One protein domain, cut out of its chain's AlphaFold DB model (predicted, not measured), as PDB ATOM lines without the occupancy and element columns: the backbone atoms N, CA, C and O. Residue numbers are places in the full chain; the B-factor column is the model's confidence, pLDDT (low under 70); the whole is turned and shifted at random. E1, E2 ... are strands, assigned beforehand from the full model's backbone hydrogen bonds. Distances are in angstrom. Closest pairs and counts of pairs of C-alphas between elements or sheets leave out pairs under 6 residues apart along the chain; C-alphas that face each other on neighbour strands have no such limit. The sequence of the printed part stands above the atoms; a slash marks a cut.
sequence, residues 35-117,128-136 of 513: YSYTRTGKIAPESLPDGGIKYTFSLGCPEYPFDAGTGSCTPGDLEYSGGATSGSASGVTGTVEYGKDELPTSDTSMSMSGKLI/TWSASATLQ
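This is residues 35 to 117 and 128 to 136 of the 513 residues of an uncharacterized protein of Victivallis lenta (UniProt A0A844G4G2). Two sheets lie face to face as a small sandwich, E1, E7, E6 and E3 in one layer and E2, E5 and E4 in the other, their strands crossed at 35 degrees. The links of residues 60 to 71 and 81 to 91 lie at one end of the sandwich, and residues 99 to 107 at the other. The printed part has 92 residues with no named helix and seven named strands, E1 to E7 in chain order; the class is all strand, though under half of the residues, 42, are in named elements. The larger sheet runs E1, E7, E6, E3 and is mixed; the smaller runs E2, E5, E4, antiparallel throughout. The whole is compact, with a radius of gyration of the C-alphas of 13.5 A, and elongated, spanning 40 by 26 by 16 A.

Begin in the larger sheet with E6, residues 108 to 115, and E7, residues 128 to 135: they are antiparallel neighbours, with N 131 and O 112 2.8 A apart. On the other side of E7 look for E1, residues 35 to 39, parallel to it at 9 degrees, with N 37 and O 130 at 2.9 A. Beside E6 find E3, residues 72 to 74, antiparallel, with N 74 and O 111 at 2.8 A. In the second sheet, E5, residues 92 to 98, is the inner strand. E2, residues 53 to 59, is its antiparallel neighbour, with N 55 and O 96 at 2.8 A. E4, residues 77 to 80, forms a hairpin with E5, with N 79 and O 93 at 2.8 A. Between the sheets, the closest C-alphas of E3 and E5 are those of Cys 73 and Gly 94, 6.2 A apart. E2 and E6 are near each other, while E1 and E5 are apart.

Find C-alpha 35 at (210.346, 287.948, 282.854), where E1 begins. E6 starts at C-alpha 108, (192.202, 278.517, 292.085), and measures 24.3 A from first to last C-alpha. E7 measures 23.2 A and ends at C-alpha 135, (195.621, 274.988, 290.759). E5 measures 20.5 A, E2 20.2 A, E1 13.3 A, E4 10.2 A and E3 6.8 A.

The two C-alphas farthest apart are those of Glu 63 and Asp 101, 40.7 A. Residues 118 to 127 are not printed, and C-alphas 117 and 128 are 8.8 A apart across this cut. The links E1 to E2, E2 to E3 and E4 to E5 are long. Residues 46 to 47 pair with residues 53 to 54 of E2, antiparallel. The mean pLDDT of the printed part is 89.5, and no printed residue is under 70.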
ATOM      1  N   TYR A  35     210.393 289.361 283.227       89.62
ATOM      2  CA  TYR A  35     210.346 287.948 282.854       89.62
ATOM      3  C   TYR A  35     209.047 287.320 283.373       89.62
ATOM      4  O   TYR A  35     208.810 287.291 284.575       89.62
ATOM      5  N   SER A  36     208.210 286.792 282.488       89.00
ATOM      6  CA  SER A  36     206.944 286.147 282.852       89.00
ATOM      7  C   SER A  36     206.963 284.666 282.500       89.00
ATOM      8  O   SER A  36     207.283 284.302 281.367       89.00
ATOM      9  N   TYR A  37     206.593 283.819 283.456       87.88
ATOM     10  CA  TYR A  37     206.402 282.388 283.255       87.88
ATOM     11  C   TYR A  37     204.928 282.031 283.442       87.88
ATOM     12  O   TYR A  37     204.373 282.176 284.532       87.88
ATOM     13  N   THR A  38     204.294 281.528 282.393       81.56
ATOM     14  CA  THR A  38     202.917 281.041 282.483       81.56
ATOM     15  C   THR A  38     202.940 279.535 282.379       81.56
ATOM     16  O   THR A  38     203.390 279.003 281.364       81.56
ATOM     17  N   ARG A  39     202.442 278.861 283.422       82.50
ATOM     18  CA  ARG A  39     202.193 277.428 283.342       82.50
ATOM     19  C   ARG A  39     200.895 277.191 282.581       82.50
ATOM     20  O   ARG A  39     199.856 277.716 282.980       82.50
ATOM     21  N   THR A  40     200.943 276.413 281.509       78.06
ATOM     22  CA  THR A  40     199.777 276.242 280.618       78.06
ATOM     23  C   THR A  40     198.868 275.102 281.086       78.06
ATOM     24  O   THR A  40     197.658 275.136 280.867       78.06
ATOM     25  N   GLY A  41     199.428 274.114 281.797       80.62
ATOM     26  CA  GLY A  41     198.682 273.034 282.452       80.62
ATOM     27  C   GLY A  41     198.249 273.360 283.887       80.62
ATOM     28  O   GLY A  41     198.909 274.124 284.595       80.62
ATOM     29  N   LYS A  42     197.162 272.726 284.351       88.19
ATOM     30  CA  LYS A  42     196.737 272.816 285.757       88.19
ATOM     31  C   LYS A  42     197.688 272.026 286.663       88.19
ATOM     32  O   LYS A  42     198.190 270.969 286.283       88.19
ATOM     33  N   ILE A  43     197.910 272.525 287.875       89.12
ATOM     34  CA  ILE A  43     198.674 271.826 288.913       89.12
ATOM     35  C   ILE A  43     197.715 270.935 289.694       89.12
ATOM     36  O   ILE A  43     196.794 271.443 290.331       89.12
ATOM     37  N   ALA A  44     197.920 269.620 289.632       88.69
ATOM     38  CA  ALA A  44     197.159 268.667 290.430       88.69
ATOM     39  C   ALA A  44     197.591 268.729 291.909       88.69
ATOM     40  O   ALA A  44     198.779 268.930 292.177       88.69
ATOM     41  N   PRO A  45     196.659 268.556 292.860       91.69
ATOM     42  CA  PRO A  45     196.996 268.483 294.274       91.69
ATOM     43  C   PRO A  45     197.662 267.154 294.644       91.69
ATOM     44  O   PRO A  45     197.330 266.096 294.109       91.69
ATOM     45  N   GLU A  46     198.534 267.208 295.641       91.25
ATOM     46  CA  GLU A  46     199.043 266.060 296.383       91.25
ATOM     47  C   GLU A  46     198.209 265.879 297.657       91.25
ATOM     48  O   GLU A  46     197.990 266.835 298.401       91.25
ATOM     49  N   SER A  47     197.727 264.663 297.922       89.69
ATOM     50  CA  SER A  47     196.974 264.372 299.147       89.69
ATOM     51  C   SER A  47     197.890 264.324 300.368       89.69
ATOM     52  O   SER A  47     198.930 263.661 300.349       89.69
ATOM     53  N   LEU A  48     197.463 264.967 301.451       90.12
ATOM     54  CA  LEU A  48     198.130 264.918 302.746       90.12
ATOM     55  C   LEU A  48     197.544 263.797 303.631       90.12
ATOM     56  O   LEU A  48     196.389 263.403 303.445       90.12
ATOM     57  N   PRO A  49     198.306 263.265 304.610       87.56
ATOM     58  CA  PRO A  49     197.849 262.170 305.477       87.56
ATOM     59  C   PRO A  49     196.591 262.469 306.303       87.56
ATOM     60  O   PRO A  49     195.899 261.546 306.725       87.56
ATOM     61  N   ASP A  50     196.306 263.743 306.559       85.19
ATOM     62  CA  ASP A  50     195.155 264.222 307.326       85.19
ATOM     63  C   ASP A  50     193.907 264.483 306.461       85.19
ATOM     64  O   ASP A  50     192.871 264.894 306.983       85.19
ATOM     65  N   GLY A  51     193.982 264.225 305.151       83.75
ATOM     66  CA  GLY A  51     192.912 264.499 304.192       83.75
ATOM     67  C   GLY A  51     192.934 265.915 303.610       83.75
ATOM     68  O   GLY A  51     192.054 266.245 302.817       83.75
ATOM     69  N   GLY A  52     193.918 266.741 303.980       91.88
ATOM     70  CA  GLY A  52     194.211 267.991 303.288       91.88
ATOM     71  C   GLY A  52     194.880 267.768 301.931       91.88
ATOM     72  O   GLY A  52     195.116 266.635 301.492       91.88
ATOM     73  N   ILE A  53     195.215 268.869 301.264       93.69
ATOM     74  CA  ILE A  53     195.933 268.851 299.988       93.69
ATOM     75  C   ILE A  53     197.060 269.876 299.958       93.69
ATOM     76  O   ILE A  53     196.976 270.931 300.586       93.69
ATOM     77  N   LYS A  54     198.084 269.583 299.156       94.38
ATOM     78  CA  LYS A  54     199.209 270.469 298.872       94.38
ATOM     79  C   LYS A  54     199.391 270.657 297.374       94.38
ATOM     80  O   LYS A  54     199.349 269.701 296.607       94.38
ATOM     81  N   TYR A  55     199.652 271.889 296.964       94.75
ATOM     82  CA  TYR A  55     200.099 272.222 295.619       94.75
ATOM     83  C   TYR A  55     201.551 272.674 295.660       94.75
ATOM     84  O   TYR A  55     201.919 273.486 296.508       94.75
ATOM     85  N   THR A  56     202.341 272.197 294.701       93.50
ATOM     86  CA  THR A  56     203.749 272.568 294.547       93.50
ATOM     87  C   THR A  56     203.987 273.097 293.138       93.50
ATOM     88  O   THR A  56     203.716 272.412 292.147       93.50
ATOM     89  N   PHE A  57     204.515 274.316 293.038       92.75
ATOM     90  CA  PHE A  57     204.868 274.942 291.771       92.75
ATOM     91  C   PHE A  57     206.326 275.392 291.766       92.75
ATOM     92  O   PHE A  57     206.669 276.434 292.318       92.75
ATOM     93  N   SER A  58     207.187 274.613 291.118       90.06
ATOM     94  CA  SER A  58     208.605 274.943 290.967       90.06
ATOM     95  C   SER A  58     208.888 275.597 289.621       90.06
ATOM     96  O   SER A  58     208.440 275.113 288.580       90.06
ATOM     97  N   LEU A  59     209.676 276.672 289.643       87.25
ATOM     98  CA  LEU A  59     210.164 277.347 288.445       87.25
ATOM     99  C   LEU A  59     211.600 276.930 288.131       87.25
ATOM    100  O   LEU A  59     212.453 276.837 289.018       87.25
ATOM    101  N   GLY A  60     211.890 276.759 286.842       79.56
ATOM    102  CA  GLY A  60     213.266 276.773 286.354       79.56
ATOM    103  C   GLY A  60     213.860 278.184 286.418       79.56
ATOM    104  O   GLY A  60     213.125 279.173 286.369       79.56
ATOM    105  N   CYS A  61     215.188 278.283 286.491       77.12
ATOM    106  CA  CYS A  61     215.884 279.569 286.455       77.12
ATOM    107  C   CYS A  61     215.609 280.295 285.122       77.12
ATOM    108  O   CYS A  61     215.786 279.676 284.065       77.12
ATOM    109  N   PRO A  62     215.215 281.583 285.135       82.31
ATOM    110  CA  PRO A  62     215.255 282.413 283.941       82.31
ATOM    111  C   PRO A  62     216.720 282.716 283.575       82.31
ATOM    112  O   PRO A  62     217.658 282.109 284.090       82.31
ATOM    113  N   GLU A  63     216.933 283.680 282.682       82.94
ATOM    114  CA  GLU A  63     218.271 284.122 282.259       82.94
ATOM    115  C   GLU A  63     219.171 284.573 283.429       82.94
ATOM    116  O   GLU A  63     220.393 284.452 283.347       82.94
ATOM    117  N   TYR A  64     218.574 285.047 284.528       84.81
ATOM    118  CA  TYR A  64     219.279 285.534 285.713       84.81
ATOM    119  C   TYR A  64     218.832 284.811 286.991       84.81
ATOM    120  O   TYR A  64     217.683 284.374 287.066       84.81
ATOM    121  N   PRO A  65     219.693 284.729 288.023       88.94
ATOM    122  CA  PRO A  65     219.299 284.205 289.326       88.94
ATOM    123  C   PRO A  65     218.189 285.031 289.984       88.94
ATOM    124  O   PRO A  65     218.092 286.250 289.802       88.94
ATOM    125  N   PHE A  66     217.391 284.360 290.807       90.69
ATOM    126  CA  PHE A  66     216.373 284.985 291.638       90.69
ATOM    127  C   PHE A  66     217.011 285.733 292.816       90.69
ATOM    128  O   PHE A  66     217.972 285.250 293.415       90.69
ATOM    129  N   ASP A  67     216.449 286.888 293.175       91.31
ATOM    130  CA  ASP A  67     216.775 287.592 294.418       91.31
ATOM    131  C   ASP A  67     215.860 287.090 295.546       91.31
ATOM    132  O   ASP A  67     214.659 287.395 295.580       91.31
ATOM    133  N   ALA A  68     216.435 286.312 296.469       89.19
ATOM    134  CA  ALA A  68     215.716 285.678 297.570       89.19
ATOM    135  C   ALA A  68     215.113 286.671 298.581       89.19
ATOM    136  O   ALA A  68     214.216 286.310 299.337       89.19
ATOM    137  N   GLY A  69     215.563 287.932 298.587       88.25
ATOM    138  CA  GLY A  69     215.078 288.954 299.517       88.25
ATOM    139  C   GLY A  69     213.815 289.693 299.065       88.25
ATOM    140  O   GLY A  69     213.388 290.624 299.747       88.25
ATOM    141  N   THR A  70     213.245 289.360 297.900       90.75
ATOM    142  CA  THR A  70     212.215 290.200 297.255       90.75
ATOM    143  C   THR A  70     210.974 289.458 296.765       90.75
ATOM    144  O   THR A  70     210.093 290.090 296.179       90.75
ATOM    145  N   GLY A  71     210.901 288.140 296.947       90.88
ATOM    146  CA  GLY A  71     209.804 287.345 296.410       90.88
ATOM    147  C   GLY A  71     208.535 287.362 297.247       90.88
ATOM    148  O   GLY A  71     208.543 287.622 298.447       90.88
ATOM    149  N   SER A  72     207.436 287.032 296.582       93.31
ATOM    150  CA  SER A  72     206.112 286.824 297.160       93.31
ATOM    151  C   SER A  72     205.406 285.665 296.454       93.31
ATOM    152  O   SER A  72     205.631 285.433 295.263       93.31
ATOM    153  N   CYS A  73     204.553 284.951 297.190       94.19
ATOM    154  CA  CYS A  73     203.647 283.916 296.691       94.19
ATOM    155  C   CYS A  73     202.231 284.240 297.184       94.19
ATOM    156  O   CYS A  73     202.054 284.706 298.310       94.19
ATOM    157  N   THR A  74     201.214 284.087 296.341       93.31
ATOM    158  CA  THR A  74     199.821 284.347 296.722       93.31
ATOM    159  C   THR A  74     198.855 283.430 295.964       93.31
ATOM    160  O   THR A  74     198.844 283.472 294.730       93.31
ATOM    161  N   PRO A  75     197.994 282.668 296.672       90.94
ATOM    162  CA  PRO A  75     198.156 282.315 298.084       90.94
ATOM    163  C   PRO A  75     199.417 281.456 298.274       90.94
ATOM    164  O   PRO A  75     199.935 280.906 297.304       90.94
ATOM    165  N   GLY A  76     199.887 281.331 299.514       92.12
ATOM    166  CA  GLY A  76     200.907 280.355 299.884       92.12
ATOM    167  C   GLY A  76     202.275 280.930 300.221       92.12
ATOM    168  O   GLY A  76     202.461 282.138 300.351       92.12
ATOM    169  N   ASP A  77     203.223 280.014 300.350       93.38
ATOM    170  CA  ASP A  77     204.590 280.285 300.767       93.38
ATOM    171  C   ASP A  77     205.551 280.150 299.592       93.38
ATOM    172  O   ASP A  77     205.284 279.437 298.620       93.38
ATOM    173  N   LEU A  78     206.670 280.865 299.678       93.44
ATOM    174  CA  LEU A  78     207.729 280.853 298.681       93.44
ATOM    175  C   LEU A  78     209.008 280.300 299.311       93.44
ATOM    176  O   LEU A  78     209.498 280.842 300.301       93.44
ATOM    177  N   GLU A  79     209.574 279.261 298.710       92.69
ATOM    178  CA  GLU A  79     210.844 278.671 299.115       92.69
ATOM    179  C   GLU A  79     211.872 278.797 297.987       92.69
ATOM    180  O   GLU A  79     211.623 278.438 296.833       92.69
ATOM    181  N   TYR A  80     213.059 279.297 298.319       91.88
ATOM    182  CA  TYR A  80     214.174 279.399 297.384       91.88
ATOM    183  C   TYR A  80     215.098 278.191 297.497       91.88
ATOM    184  O   TYR A  80     215.271 277.609 298.569       91.88
ATOM    185  N   SER A  81     215.758 277.842 296.390       88.25
ATOM    186  CA  SER A  81     216.735 276.751 296.341       88.25
ATOM    187  C   SER A  81     217.738 276.823 297.505       88.25
ATOM    188  O   SER A  81     218.450 277.819 297.642       88.25
ATOM    189  N   GLY A  82     217.816 275.766 298.320       80.56
ATOM    190  CA  GLY A  82     218.735 275.689 299.462       80.56
ATOM    191  C   GLY A  82     218.289 276.449 300.719       80.56
ATOM    192  O   GLY A  82     219.115 276.643 301.607       80.56
ATOM    193  N   GLY A  83     217.025 276.884 300.804       82.62
ATOM    194  CA  GLY A  83     216.486 277.601 301.967       82.62
ATOM    195  C   GLY A  83     216.981 279.046 302.081       82.62
ATOM    196  O   GLY A  83     217.027 279.605 303.175       82.62
ATOM    197  N   ALA A  84     217.405 279.644 300.964       84.19
ATOM    198  CA  ALA A  84     217.917 281.008 300.949       84.19
ATOM    199  C   ALA A  84     216.810 282.016 301.300       84.19
ATOM    200  O   ALA A  84     215.743 282.017 300.696       84.19
ATOM    201  N   THR A  85     217.083 282.909 302.250       83.06
ATOM    202  CA  THR A  85     216.182 284.015 302.631       83.06
ATOM    203  C   THR A  85     216.694 285.383 302.170       83.06
ATOM    204  O   THR A  85     216.010 286.391 302.315       83.06
ATOM    205  N   SER A  86     217.915 285.440 301.628       86.50
ATOM    206  CA  SER A  86     218.528 286.633 301.033       86.50
ATOM    207  C   SER A  86     219.633 286.232 300.046       86.50
ATOM    208  O   SER A  86     220.211 285.151 300.170       86.50
ATOM    209  N   GLY A  87     219.928 287.087 299.062       86.12
ATOM    210  CA  GLY A  87     220.969 286.840 298.058       86.12
ATOM    211  C   GLY A  87     220.488 286.063 296.826       86.12
ATOM    212  O   GLY A  87     219.306 286.061 296.498       86.12
ATOM    213  N   SER A  88     221.433 285.446 296.112       86.81
ATOM    214  CA  SER A  88     221.186 284.758 294.837       86.81
ATOM    215  C   SER A  88     220.655 283.340 295.031       86.81
ATOM    216  O   SER A  88     221.279 282.541 295.730       86.81
ATOM    217  N   ALA A  89     219.550 283.008 294.361       88.50
ATOM    218  CA  ALA A  89     218.986 281.664 294.291       88.50
ATOM    219  C   ALA A  89     218.834 281.201 292.833       88.50
ATOM    220  O   ALA A  89     218.464 281.974 291.950       88.50
ATOM    221  N   SER A  90     219.103 279.921 292.571       85.88
ATOM    222  CA  SER A  90     219.013 279.329 291.227       85.88
ATOM    223  C   SER A  90     217.631 278.749 290.907       85.88
ATOM    224  O   SER A  90     217.393 278.317 289.782       85.88
ATOM    225  N   GLY A  91     216.714 278.734 291.874       88.81
ATOM    226  CA  GLY A  91     215.352 278.241 291.704       88.81
ATOM    227  C   GLY A  91     214.423 278.750 292.798       88.81
ATOM    228  O   GLY A  91     214.876 279.179 293.863       88.81
ATOM    229  N   VAL A  92     213.124 278.673 292.528       91.50
ATOM    230  CA  VAL A  92     212.068 279.053 293.466       91.50
ATOM    231  C   VAL A  92     210.885 278.091 293.344       91.50
ATOM    232  O   VAL A  92     210.551 277.648 292.241       91.50
ATOM    233  N   THR A  93     210.272 277.759 294.475       92.94
ATOM    234  CA  THR A  93     209.097 276.895 294.585       92.94
ATOM    235  C   THR A  93     208.031 277.596 295.414       92.94
ATOM    236  O   THR A  93     208.304 278.030 296.528       92.94
ATOM    237  N   GLY A  94     206.818 277.697 294.879       93.12
ATOM    238  CA  GLY A  94     205.640 278.126 295.623       93.12
ATOM    239  C   GLY A  94     204.853 276.927 296.136       93.12
ATOM    240  O   GLY A  94     204.683 275.944 295.405       93.12
ATOM    241  N   THR A  95     204.344 277.011 297.363       94.56
ATOM    242  CA  THR A  95     203.481 275.979 297.949       94.56
ATOM    243  C   THR A  95     202.204 276.561 298.525       94.56
ATOM    244  O   THR A  95     202.241 277.573 299.215       94.56
ATOM    245  N   VAL A  96     201.078 275.891 298.283       94.62
ATOM    246  CA  VAL A  96     199.785 276.181 298.921       94.62
ATOM    247  C   VAL A  96     199.268 274.911 299.560       94.62
ATOM    248  O   VAL A  96     199.258 273.867 298.911       94.62
ATOM    249  N   GLU A  97     198.802 275.010 300.798       94.50
ATOM    250  CA  GLU A  97     198.183 273.906 301.523       94.50
ATOM    251  C   GLU A  97     196.759 274.286 301.926       94.50
ATOM    252  O   GLU A  97     196.501 275.417 302.336       94.50
ATOM    253  N   TYR A  98     195.838 273.333 301.789       92.88
ATOM    254  CA  TYR A  98     194.467 273.444 302.279       92.88
ATOM    255  C   TYR A  98     194.200 272.309 303.258       92.88
ATOM    256  O   TYR A  98     194.487 271.144 302.963       92.88
ATOM    257  N   GLY A  99     193.608 272.642 304.405       91.56
ATOM    258  CA  GLY A  99     193.105 271.639 305.337       91.56
ATOM    259  C   GLY A  99     191.907 270.883 304.753       91.56
ATOM    260  O   GLY A  99     191.207 271.381 303.871       91.56
ATOM    261  N   LYS A 100     191.629 269.688 305.285       87.88
ATOM    262  CA  LYS A 100     190.519 268.822 304.834       87.88
ATOM    263  C   LYS A 100     189.135 269.495 304.845       87.88
ATOM    264  O   LYS A 100     188.249 269.081 304.107       87.88
ATOM    265  N   ASP A 101     188.948 270.505 305.697       88.75
ATOM    266  CA  ASP A 101     187.680 271.224 305.884       88.75
ATOM    267  C   ASP A 101     187.622 272.540 305.077       88.75
ATOM    268  O   ASP A 101     186.614 273.243 305.102       88.75
ATOM    269  N   GLU A 102     188.691 272.869 304.344       90.50
ATOM    270  CA  GLU A 102     188.868 274.124 303.595       90.50
ATOM    271  C   GLU A 102     189.225 273.866 302.121       90.50
ATOM    272  O   GLU A 102     189.834 274.702 301.453       90.50
ATOM    273  N   LEU A 103     188.868 272.688 301.601       91.31
ATOM    274  CA  LEU A 103     189.186 272.309 300.227       91.31
ATOM    275  C   LEU A 103     188.514 273.266 299.221       91.31
ATOM    276  O   LEU A 103     187.301 273.494 299.302       91.31
ATOM    277  N   PRO A 104     189.257 273.802 298.233       91.62
ATOM    278  CA  PRO A 104     188.687 274.689 297.231       91.62
ATOM    279  C   PRO A 104     187.705 273.920 296.338       91.62
ATOM    280  O   PRO A 104     187.996 272.835 295.842       91.62
ATOM    281  N   THR A 105     186.524 274.488 296.100       89.88
ATOM    282  CA  THR A 105     185.477 273.846 295.285       89.88
ATOM    283  C   THR A 105     185.607 274.128 293.791       89.88
ATOM    284  O   THR A 105     184.895 273.520 293.000       89.88
ATOM    285  N   SER A 106     186.479 275.054 293.404       89.81
ATOM    286  CA  SER A 106     186.763 275.431 292.020       89.81
ATOM    287  C   SER A 106     188.260 275.616 291.827       89.81
ATOM    288  O   SER A 106     189.010 275.766 292.797       89.81
ATOM    289  N   ASP A 107     188.702 275.596 290.572       91.00
ATOM    290  CA  ASP A 107     190.090 275.906 290.255       91.00
ATOM    291  C   ASP A 107     190.477 277.261 290.859       91.00
ATOM    292  O   ASP A 107     189.689 278.210 290.876       91.00
ATOM    293  N   THR A 108     191.690 277.330 291.392       91.06
ATOM    294  CA  THR A 108     192.202 278.517 292.085       91.06
ATOM    295  C   THR A 108     193.480 278.984 291.405       91.06
ATOM    296  O   THR A 108     194.214 278.180 290.842       91.06
ATOM    297  N   SER A 109     193.774 280.279 291.427       91.44
ATOM    298  CA  SER A 109     195.023 280.803 290.865       91.44
ATOM    299  C   SER A 109     196.093 280.944 291.943       91.44
ATOM    300  O   SER A 109     195.814 281.421 293.039       91.44
ATOM    301  N   MET A 110     197.325 280.576 291.599       92.00
ATOM    302  CA  MET A 110     198.532 280.937 292.338       92.00
ATOM    303  C   MET A 110     199.348 281.910 291.493       92.00
ATOM    304  O   MET A 110     199.519 281.719 290.285       92.00
ATOM    305  N   SER A 111     199.888 282.932 292.144       93.19
ATOM    306  CA  SER A 111     200.847 283.857 291.555       93.19
ATOM    307  C   SER A 111     202.096 283.953 292.420       93.19
ATOM    308  O   SER A 111     202.020 283.924 293.645       93.19
ATOM    309  N   MET A 112     203.247 284.064 291.771       94.19
ATOM    310  CA  MET A 112     204.534 284.300 292.409       94.19
ATOM    311  C   MET A 112     205.218 285.468 291.708       94.19
ATOM    312  O   MET A 112     205.101 285.612 290.491       94.19
ATOM    313  N   SER A 113     205.922 286.319 292.442       94.12
ATOM    314  CA  SER A 113     206.661 287.429 291.835       94.12
ATOM    315  C   SER A 113     207.847 287.856 292.680       94.12
ATOM    316  O   SER A 113     207.877 287.589 293.878       94.12
ATOM    317  N   GLY A 114     208.809 288.542 292.070       93.31
ATOM    318  CA  GLY A 114     209.958 289.102 292.773       93.31
ATOM    319  C   GLY A 114     210.926 289.806 291.832       93.31
ATOM    320  O   GLY A 114     210.593 290.142 290.690       93.31
ATOM    321  N   LYS A 115     212.152 290.031 292.305       91.81
ATOM    322  CA  LYS A 115     213.235 290.608 291.504       91.81
ATOM    323  C   LYS A 115     214.263 289.554 291.098       91.81
ATOM    324  O   LYS A 115     214.389 288.505 291.730       91.81
ATOM    325  N   LEU A 116     214.973 289.835 290.010       89.88
ATOM    326  CA  LEU A 116     216.142 289.073 289.571       89.88
ATOM    327  C   LEU A 116     217.415 289.868 289.871       89.88
ATOM    328  O   LEU A 116     217.381 291.096 290.023       89.88
ATOM    329  N   ILE A 117     218.545 289.172 289.934       86.50
ATOM    330  CA  ILE A 117     219.853 289.809 290.096       86.50
ATOM    331  C   ILE A 117     220.350 290.268 288.716       86.50
ATOM    332  O   ILE A 117     220.501 289.430 287.826       86.50
ATOM    333  N   THR A 128     212.563 292.198 286.872       92.00
ATOM    334  CA  THR A 128     211.540 291.555 287.710       92.00
ATOM    335  C   THR A 128     211.059 290.266 287.075       92.00
ATOM    336  O   THR A 128     211.213 290.068 285.868       92.00
ATOM    337  N   TRP A 129     210.465 289.397 287.885       92.69
ATOM    338  CA  TRP A 129     209.825 288.190 287.399       92.69
ATOM    339  C   TRP A 129     208.417 288.038 287.964       92.69
ATOM    340  O   TRP A 129     208.117 288.495 289.070       92.69
ATOM    341  N   SER A 130     207.556 287.389 287.192       92.81
ATOM    342  CA  SER A 130     206.267 286.891 287.650       92.81
ATOM    343  C   SER A 130     206.028 285.489 287.113       92.81
ATOM    344  O   SER A 130     206.513 285.118 286.041       92.81
ATOM    345  N   ALA A 131     205.285 284.701 287.874       91.94
ATOM    346  CA  ALA A 131     204.765 283.433 287.425       91.94
ATOM    347  C   ALA A 131     203.317 283.262 287.863       91.94
ATOM    348  O   ALA A 131     202.939 283.666 288.963       91.94
ATOM    349  N   SER A 132     202.518 282.637 287.008       90.56
ATOM    350  CA  SER A 132     201.126 282.303 287.304       90.56
ATOM    351  C   SER A 132     200.831 280.857 286.948       90.56
ATOM    352  O   SER A 132     201.265 280.373 285.897       90.56
ATOM    353  N   ALA A 133     200.056 280.195 287.799       90.25
ATOM    354  CA  ALA A 133     199.547 278.855 287.559       90.25
ATOM    355  C   ALA A 133     198.099 278.719 288.034       90.25
ATOM    356  O   ALA A 133     197.669 279.361 288.994       90.25
ATOM    357  N   THR A 134     197.368 277.825 287.373       91.19
ATOM    358  CA  THR A 134     196.046 277.379 287.811       91.19
ATOM    359  C   THR A 134     196.199 276.101 288.626       91.19
ATOM    360  O   THR A 134     196.739 275.105 288.146       91.19
ATOM    361  N   LEU A 135     195.722 276.128 289.861       91.62
ATOM    362  CA  LEU A 135     195.621 274.988 290.759       91.62
ATOM    363  C   LEU A 135     194.305 274.262 290.461       91.62
ATOM    364  O   LEU A 135     193.232 274.862 290.548       91.62
ATOM    365  N   GLN A 136     194.391 272.989 290.077       90.50
ATOM    366  CA  GLN A 136     193.221 272.166 289.775       90.50
ATOM    367  C   GLN A 136     192.428 271.912 291.054       90.50
ATOM    368  O   GLN A 136     193.010 271.452 292.037       90.50
TER     369      GLN A 136